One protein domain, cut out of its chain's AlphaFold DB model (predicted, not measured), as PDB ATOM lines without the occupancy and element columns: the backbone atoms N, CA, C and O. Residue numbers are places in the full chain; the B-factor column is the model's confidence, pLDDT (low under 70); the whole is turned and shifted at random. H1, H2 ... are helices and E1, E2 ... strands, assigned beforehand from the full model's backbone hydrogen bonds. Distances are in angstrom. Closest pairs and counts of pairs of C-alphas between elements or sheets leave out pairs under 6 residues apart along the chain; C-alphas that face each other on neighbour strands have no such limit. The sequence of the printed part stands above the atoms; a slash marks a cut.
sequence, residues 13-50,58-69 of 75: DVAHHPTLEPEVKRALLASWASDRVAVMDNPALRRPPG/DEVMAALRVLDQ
ATOM      1  N   ASP A  13     455.640 463.530 443.955       91.12
ATOM      2  CA  ASP A  13     454.573 462.517 443.933       91.12
ATOM      3  C   ASP A  13     453.623 462.772 442.757       91.12
ATOM      4  O   ASP A  13     453.158 461.835 442.113       91.12
ATOM      5  N   VAL A  14     453.364 464.051 442.447       91.06
ATOM      6  CA  VAL A  14     452.553 464.462 441.293       91.06
ATOM      7  C   VAL A  14     453.270 464.127 439.989       91.06
ATOM      8  O   VAL A  14     452.679 463.492 439.115       91.06
ATOM      9  N   ALA A  15     454.543 464.516 439.860       92.00
ATOM     10  CA  ALA A  15     455.329 464.271 438.650       92.00
ATOM     11  C   ALA A  15     455.410 462.769 438.314       92.00
ATOM     12  O   ALA A  15     455.160 462.366 437.174       92.00
ATOM     13  N   HIS A  16     455.657 461.929 439.323       89.94
ATOM     14  CA  HIS A  16     455.785 460.480 439.158       89.94
ATOM     15  C   HIS A  16     454.454 459.721 439.226       89.94
ATOM     16  O   HIS A  16     454.457 458.495 439.126       89.94
ATOM     17  N   HIS A  17     453.312 460.400 439.385       88.75
ATOM     18  CA  HIS A  17     452.045 459.699 439.565       88.75
ATOM     19  C   HIS A  17     451.718 458.824 438.340       88.75
ATOM     20  O   HIS A  17     451.629 459.350 437.229       88.75
ATOM     21  N   PRO A  18     451.503 457.509 438.496       85.19
ATOM     22  CA  PRO A  18     451.437 456.595 437.353       85.19
ATOM     23  C   PRO A  18     450.163 456.748 436.516       85.19
ATOM     24  O   PRO A  18     450.158 456.386 435.349       85.19
ATOM     25  N   THR A  19     449.083 457.279 437.097       86.50
ATOM     26  CA  THR A  19     447.763 457.343 436.441       86.50
ATOM     27  C   THR A  19     447.281 458.761 436.138       86.50
ATOM     28  O   THR A  19     446.132 458.933 435.744       86.50
ATOM     29  N   LEU A  20     448.087 459.790 436.430       87.81
ATOM     30  CA  LEU A  20     447.712 461.159 436.073       87.81
ATOM     31  C   LEU A  20     448.227 461.466 434.676       87.81
ATOM     32  O   LEU A  20     449.406 461.253 434.394       87.81
ATOM     33  N   GLU A  21     447.359 462.039 433.852       90.25
ATOM     34  CA  GLU A  21     447.755 462.547 432.545       90.25
ATOM     35  C   GLU A  21     448.844 463.621 432.687       90.25
ATOM     36  O   GLU A  21     448.780 464.436 433.621       90.25
ATOM     37  N   PRO A  22     449.829 463.683 431.770       90.44
ATOM     38  CA  PRO A  22     450.902 464.674 431.824       90.44
ATOM     39  C   PRO A  22     450.390 466.115 431.944       90.44
ATOM     40  O   PRO A  22     450.926 466.913 432.709       90.44
ATOM     41  N   GLU A  23     449.310 466.447 431.242       92.38
ATOM     42  CA  GLU A  23     448.675 467.768 431.284       92.38
ATOM     43  C   GLU A  23     448.069 468.083 432.658       92.38
ATOM     44  O   GLU A  23     448.223 469.194 433.165       92.38
ATOM     45  N   VAL A  24     447.453 467.091 433.309       91.94
ATOM     46  CA  VAL A  24     446.895 467.236 434.663       91.94
ATOM     47  C   VAL A  24     448.015 467.425 435.684       91.94
ATOM     48  O   VAL A  24     447.911 468.288 436.558       91.94
ATOM     49  N   LYS A  25     449.116 466.673 435.551       92.88
ATOM     50  CA  LYS A  25     450.311 466.852 436.386       92.88
ATOM     51  C   LYS A  25     450.882 468.264 436.240       92.88
ATOM     52  O   LYS A  25     451.140 468.916 437.251       92.88
ATOM     53  N   ARG A  26     451.015 468.764 435.003       94.44
ATOM     54  CA  ARG A  26     451.478 470.134 434.717       94.44
ATOM     55  C   ARG A  26     450.566 471.180 435.333       94.44
ATOM     56  O   ARG A  26     451.055 472.069 436.018       94.44
ATOM     57  N   ALA A  27     449.255 471.067 435.124       93.69
ATOM     58  CA  ALA A  27     448.288 472.024 435.654       93.69
ATOM     59  C   ALA A  27     448.320 472.076 437.191       93.69
ATOM     60  O   ALA A  27     448.282 473.160 437.778       93.69
ATOM     61  N   LEU A  28     448.444 470.919 437.849       91.50
ATOM     62  CA  LEU A  28     448.533 470.844 439.304       91.50
ATOM     63  C   LEU A  28     449.831 471.476 439.826       91.50
ATOM     64  O   LEU A  28     449.785 472.316 440.722       91.50
ATOM     65  N   LEU A  29     450.979 471.129 439.235       93.69
ATOM     66  CA  LEU A  29     452.268 471.708 439.615       93.69
ATOM     67  C   LEU A  29     452.332 473.217 439.326       93.69
ATOM     68  O   LEU A  29     452.789 473.980 440.170       93.69
ATOM     69  N   ALA A  30     451.804 473.678 438.191       93.81
ATOM     70  CA  ALA A  30     451.724 475.102 437.863       93.81
ATOM     71  C   ALA A  30     450.843 475.876 438.861       93.81
ATOM     72  O   ALA A  30     451.202 476.972 439.293       93.81
ATOM     73  N   SER A  31     449.725 475.281 439.293       92.44
ATOM     74  CA  SER A  31     448.889 475.833 440.366       92.44
ATOM     75  C   SER A  31     449.669 475.978 441.680       92.44
ATOM     76  O   SER A  31     449.521 476.979 442.381       92.44
ATOM     77  N   TRP A  32     450.552 475.027 441.996       93.69
ATOM     78  CA  TRP A  32     451.382 475.071 443.204       93.69
ATOM     79  C   TRP A  32     452.570 476.027 443.112       93.69
ATOM     80  O   TRP A  32     453.046 476.488 444.144       93.69
ATOM     81  N   ALA A  33     453.042 476.351 441.909       93.25
ATOM     82  CA  ALA A  33     454.084 477.357 441.717       93.25
ATOM     83  C   ALA A  33     453.566 478.777 442.012       93.25
ATOM     84  O   ALA A  33     454.339 479.649 442.417       93.25
ATOM     85  N   SER A  34     452.253 478.990 441.871       90.38
ATOM     86  CA  SER A  34     451.595 480.272 442.116       90.38
ATOM     87  C   SER A  34     451.758 480.761 443.557       90.38
ATOM     88  O   SER A  34     451.642 479.997 444.517       90.38
ATOM     89  N   ASP A  35     451.897 482.078 443.718       89.75
ATOM     90  CA  ASP A  35     451.936 482.725 445.035       89.75
ATOM     91  C   ASP A  35     450.618 482.600 445.810       89.75
ATOM     92  O   ASP A  35     450.581 482.822 447.017       89.75
ATOM     93  N   ARG A  36     449.535 482.153 445.158       90.25
ATOM     94  CA  ARG A  36     448.260 481.827 445.819       90.25
ATOM     95  C   ARG A  36     448.402 480.805 446.944       90.25
ATOM     96  O   ARG A  36     447.544 480.760 447.821       90.25
ATOM     97  N   VAL A  37     449.435 479.967 446.892       90.75
ATOM     98  CA  VAL A  37     449.741 478.988 447.942       90.75
ATOM     99  C   VAL A  37     451.070 479.288 448.635       90.75
ATOM    100  O   VAL A  37     451.605 478.412 449.313       90.75
ATOM    101  N   ALA A  38     451.621 480.494 448.474       94.69
ATOM    102  CA  ALA A  38     452.815 480.906 449.198       94.69
ATOM    103  C   ALA A  38     452.541 480.990 450.705       94.69
ATOM    104  O   ALA A  38     451.446 481.341 451.148       94.69
ATOM    105  N   VAL A  39     453.547 480.648 451.506       92.44
ATOM    106  CA  VAL A  39     453.465 480.795 452.961       92.44
ATOM    107  C   VAL A  39     453.685 482.265 453.320       92.44
ATOM    108  O   VAL A  39     454.619 482.893 452.822       92.44
ATOM    109  N   MET A  40     452.831 482.811 454.193       92.12
ATOM    110  CA  MET A  40     452.987 484.174 454.713       92.12
ATOM    111  C   MET A  40     454.379 484.341 455.335       92.12
ATOM    112  O   MET A  40     454.850 483.444 456.033       92.12
ATOM    113  N   ASP A  41     455.044 485.452 455.024       93.12
ATOM    114  CA  ASP A  41     456.418 485.775 455.443       93.12
ATOM    115  C   ASP A  41     457.514 484.815 454.943       93.12
ATOM    116  O   ASP A  41     458.685 484.970 455.288       93.12
ATOM    117  N   ASN A  42     457.177 483.844 454.086       93.44
ATOM    118  CA  ASN A  42     458.150 482.952 453.463       93.44
ATOM    119  C   ASN A  42     457.785 482.660 451.993       93.44
ATOM    120  O   ASN A  42     457.303 481.569 451.669       93.44
ATOM    121  N   PRO A  43     458.027 483.623 451.080       91.25
ATOM    122  CA  PRO A  43     457.611 483.539 449.680       91.25
ATOM    123  C   PRO A  43     458.350 482.462 448.882       91.25
ATOM    124  O   PRO A  43     457.944 482.164 447.765       91.25
ATOM    125  N   ALA A  44     459.410 481.857 449.421       94.19
ATOM    126  CA  ALA A  44     460.066 480.710 448.797       94.19
ATOM    127  C   ALA A  44     459.295 479.400 449.027       94.19
ATOM    128  O   ALA A  44     459.476 478.444 448.277       94.19
ATOM    129  N   LEU A  45     458.430 479.341 450.046       95.94
ATOM    130  CA  LEU A  45     457.672 478.145 450.392       95.94
ATOM    131  C   LEU A  45     456.269 478.158 449.788       95.94
ATOM    132  O   LEU A  45     455.651 479.201 449.575       95.94
ATOM    133  N   ARG A  46     455.757 476.958 449.539       94.94
ATOM    134  CA  ARG A  46     454.432 476.649 449.017       94.94
ATOM    135  C   ARG A  46     453.745 475.677 449.964       94.94
ATOM    136  O   ARG A  46     454.342 474.707 450.430       94.94
ATOM    137  N   ARG A  47     452.474 475.940 450.259       92.06
ATOM    138  CA  ARG A  47     451.619 475.088 451.087       92.06
ATOM    139  C   ARG A  47     450.213 474.990 450.486       92.06
ATOM    140  O   ARG A  47     449.290 475.650 450.966       92.06
ATOM    141  N   PRO A  48     450.029 474.166 449.444       89.31
ATOM    142  CA  PRO A  48     448.705 473.884 448.910       89.31
ATOM    143  C   PRO A  48     447.772 473.257 449.962       89.31
ATOM    144  O   PRO A  48     448.242 472.619 450.914       89.31
ATOM    145  N   PRO A  49     446.443 473.372 449.789       83.88
ATOM    146  CA  PRO A  49     445.477 472.717 450.666       83.88
ATOM    147  C   PRO A  49     445.731 471.205 450.776       83.88
ATOM    148  O   PRO A  49     445.928 470.526 449.773       83.88
ATOM    149  N   GLY A  50     445.713 470.669 451.998       79.00
ATOM    150  CA  GLY A  50     445.915 469.237 452.261       79.00
ATOM    151  C   GLY A  50     447.377 468.794 452.404       79.00
ATOM    152  O   GLY A  50     447.626 467.698 452.904       79.00
ATOM    153  N   ASP A  58     461.095 475.987 444.315       96.25
ATOM    154  CA  ASP A  58     462.150 475.320 443.553       96.25
ATOM    155  C   ASP A  58     461.885 473.823 443.372       96.25
ATOM    156  O   ASP A  58     462.108 473.296 442.281       96.25
ATOM    157  N   GLU A  59     461.344 473.141 444.388       95.50
ATOM    158  CA  GLU A  59     460.908 471.741 444.288       95.50
ATOM    159  C   GLU A  59     459.746 471.571 443.305       95.50
ATOM    160  O   GLU A  59     459.715 470.597 442.551       95.50
ATOM    161  N   VAL A  60     458.819 472.533 443.247       95.50
ATOM    162  CA  VAL A  60     457.740 472.537 442.245       95.50
ATOM    163  C   VAL A  60     458.313 472.685 440.836       95.50
ATOM    164  O   VAL A  60     457.964 471.921 439.937       95.50
ATOM    165  N   MET A  61     459.237 473.629 440.649       95.62
ATOM    166  CA  MET A  61     459.889 473.858 439.360       95.62
ATOM    167  C   MET A  61     460.771 472.675 438.947       95.62
ATOM    168  O   MET A  61     460.847 472.342 437.767       95.62
ATOM    169  N   ALA A  62     461.425 472.011 439.902       95.94
ATOM    170  CA  ALA A  62     462.185 470.792 439.653       95.94
ATOM    171  C   ALA A  62     461.274 469.640 439.218       95.94
ATOM    172  O   ALA A  62     461.588 468.960 438.244       95.94
ATOM    173  N   ALA A  63     460.127 469.460 439.875       94.88
ATOM    174  CA  ALA A  63     459.138 468.460 439.485       94.88
ATOM    175  C   ALA A  63     458.564 468.719 438.080       94.88
ATOM    176  O   ALA A  63     458.422 467.776 437.304       94.88
ATOM    177  N   LEU A  64     458.302 469.984 437.721       94.75
ATOM    178  CA  LEU A  64     457.903 470.368 436.360       94.75
ATOM    179  C   LEU A  64     458.978 470.010 435.329       94.75
ATOM    180  O   LEU A  64     458.670 469.385 434.322       94.75
ATOM    181  N   ARG A  65     460.250 470.323 435.605       94.62
ATOM    182  CA  ARG A  65     461.362 469.959 434.711       94.62
ATOM    183  C   ARG A  65     461.477 468.450 434.505       94.62
ATOM    184  O   ARG A  65     461.677 468.016 433.378       94.62
ATOM    185  N   VAL A  66     461.328 467.661 435.572       92.56
ATOM    186  CA  VAL A  66     461.334 466.190 435.483       92.56
ATOM    187  C   VAL A  66     460.175 465.690 434.620       92.56
ATOM    188  O   VAL A  66     460.366 464.793 433.805       92.56
ATOM    189  N   LEU A  67     458.989 466.283 434.768       91.00
ATOM    190  CA  LEU A  67     457.806 465.935 433.981       91.00
ATOM    191  C   LEU A  67     457.949 466.291 432.492       91.00
ATOM    192  O   LEU A  67     457.451 465.559 431.639       91.00
ATOM    193  N   ASP A  68     458.610 467.405 432.187       89.06
ATOM    194  CA  ASP A  68     458.807 467.902 430.822       89.06
ATOM    195  C   ASP A  68     460.039 467.317 430.123       89.06
ATOM    196  O   ASP A  68     460.236 467.551 428.928       89.06
ATOM    197  N   GLN A  69     460.859 466.535 430.831       86.31
ATOM    198  CA  GLN A  69     462.006 465.857 430.243       86.31
ATOM    199  C   GLN A  69     461.520 464.894 429.133       86.31
ATOM    200  O   GLN A  69     460.743 463.972 429.411       86.31
TER     201      GLN A  69
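This is residues 13 to 50 and 58 to 69 of the 75 residues of an uncharacterized protein of Sphingomonas sp. (UniProt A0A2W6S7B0). Two helices of similar length, H1 and H2, are side by side and run opposite ways, and a loop with the short strand E1 in it extends past the end of the pair where H1 ends and H2 begins. At the other end, residues 13 to 21, which hold no named element and of which 13 to 15 are a short run of helix, fold back before H1 begins. The printed part has 50 residues, with two named helices and one named strand in the order H1, E1, H2; E1 pairs with no named strand, and the class is mostly helix. The whole is compact, with a radius of gyration of the C-alphas of 11.2 A, and elongated in outline, spanning 34 by 21 by 14 A.

The longest helix by residues is H1, residues 22 to 33. It touches H2, residues 58 to 68, with 13 pairs of C-alphas within 8 A. Their closest C-alphas are those of Ala 33 and Val 60, 6.1 A apart. The two helices run opposite ways at a shallow tilt of 16 degrees, and their centres are 9.7 A apart. The strand E1, residues 42 to 46, has its centre 17.5 A from that of H1 and 15.9 A from that of H2. The closest C-alphas of H1 and E1 are those of Trp 32 and Arg 46, 6.8 A apart. The closest C-alphas of E1 and H2 are those of Ala 44 and Asp 58, 7.8 A apart. In H1 and H2 every backbone O i to N i+4 pair is within hydrogen-bond range.

H1 has 12 residues and begins at Pro 22, whose C-alpha is at (450.902, 464.674, 431.824); it measures 16.4 A from first to last C-alpha and ends at Ala 33. E1 has 5 residues, from Asn 42, with its C-alpha at (458.150, 482.952, 453.463), to Arg 46, and measures 8.6 A. H2 has 11 residues, measures 15.1 A, and runs from Asp 58 to Asp 68, whose C-alpha is at (458.807, 467.902, 430.822).

The two C-alphas farthest apart in the domain are those of Thr 19 and Asp 41, at 35.3 A. The first and last printed C-alphas, those of Asp 13 and Gln 69, are 15.9 A apart. The link from H1 to E1, with 8 residues between them, is short. The link from E1 to H2 runs across the cut: residues 51 to 57 are not printed, and C-alphas 50 and 58 are 19.4 A apart. The mean pLDDT of the printed part is 91.7, and no printed residue is under 70.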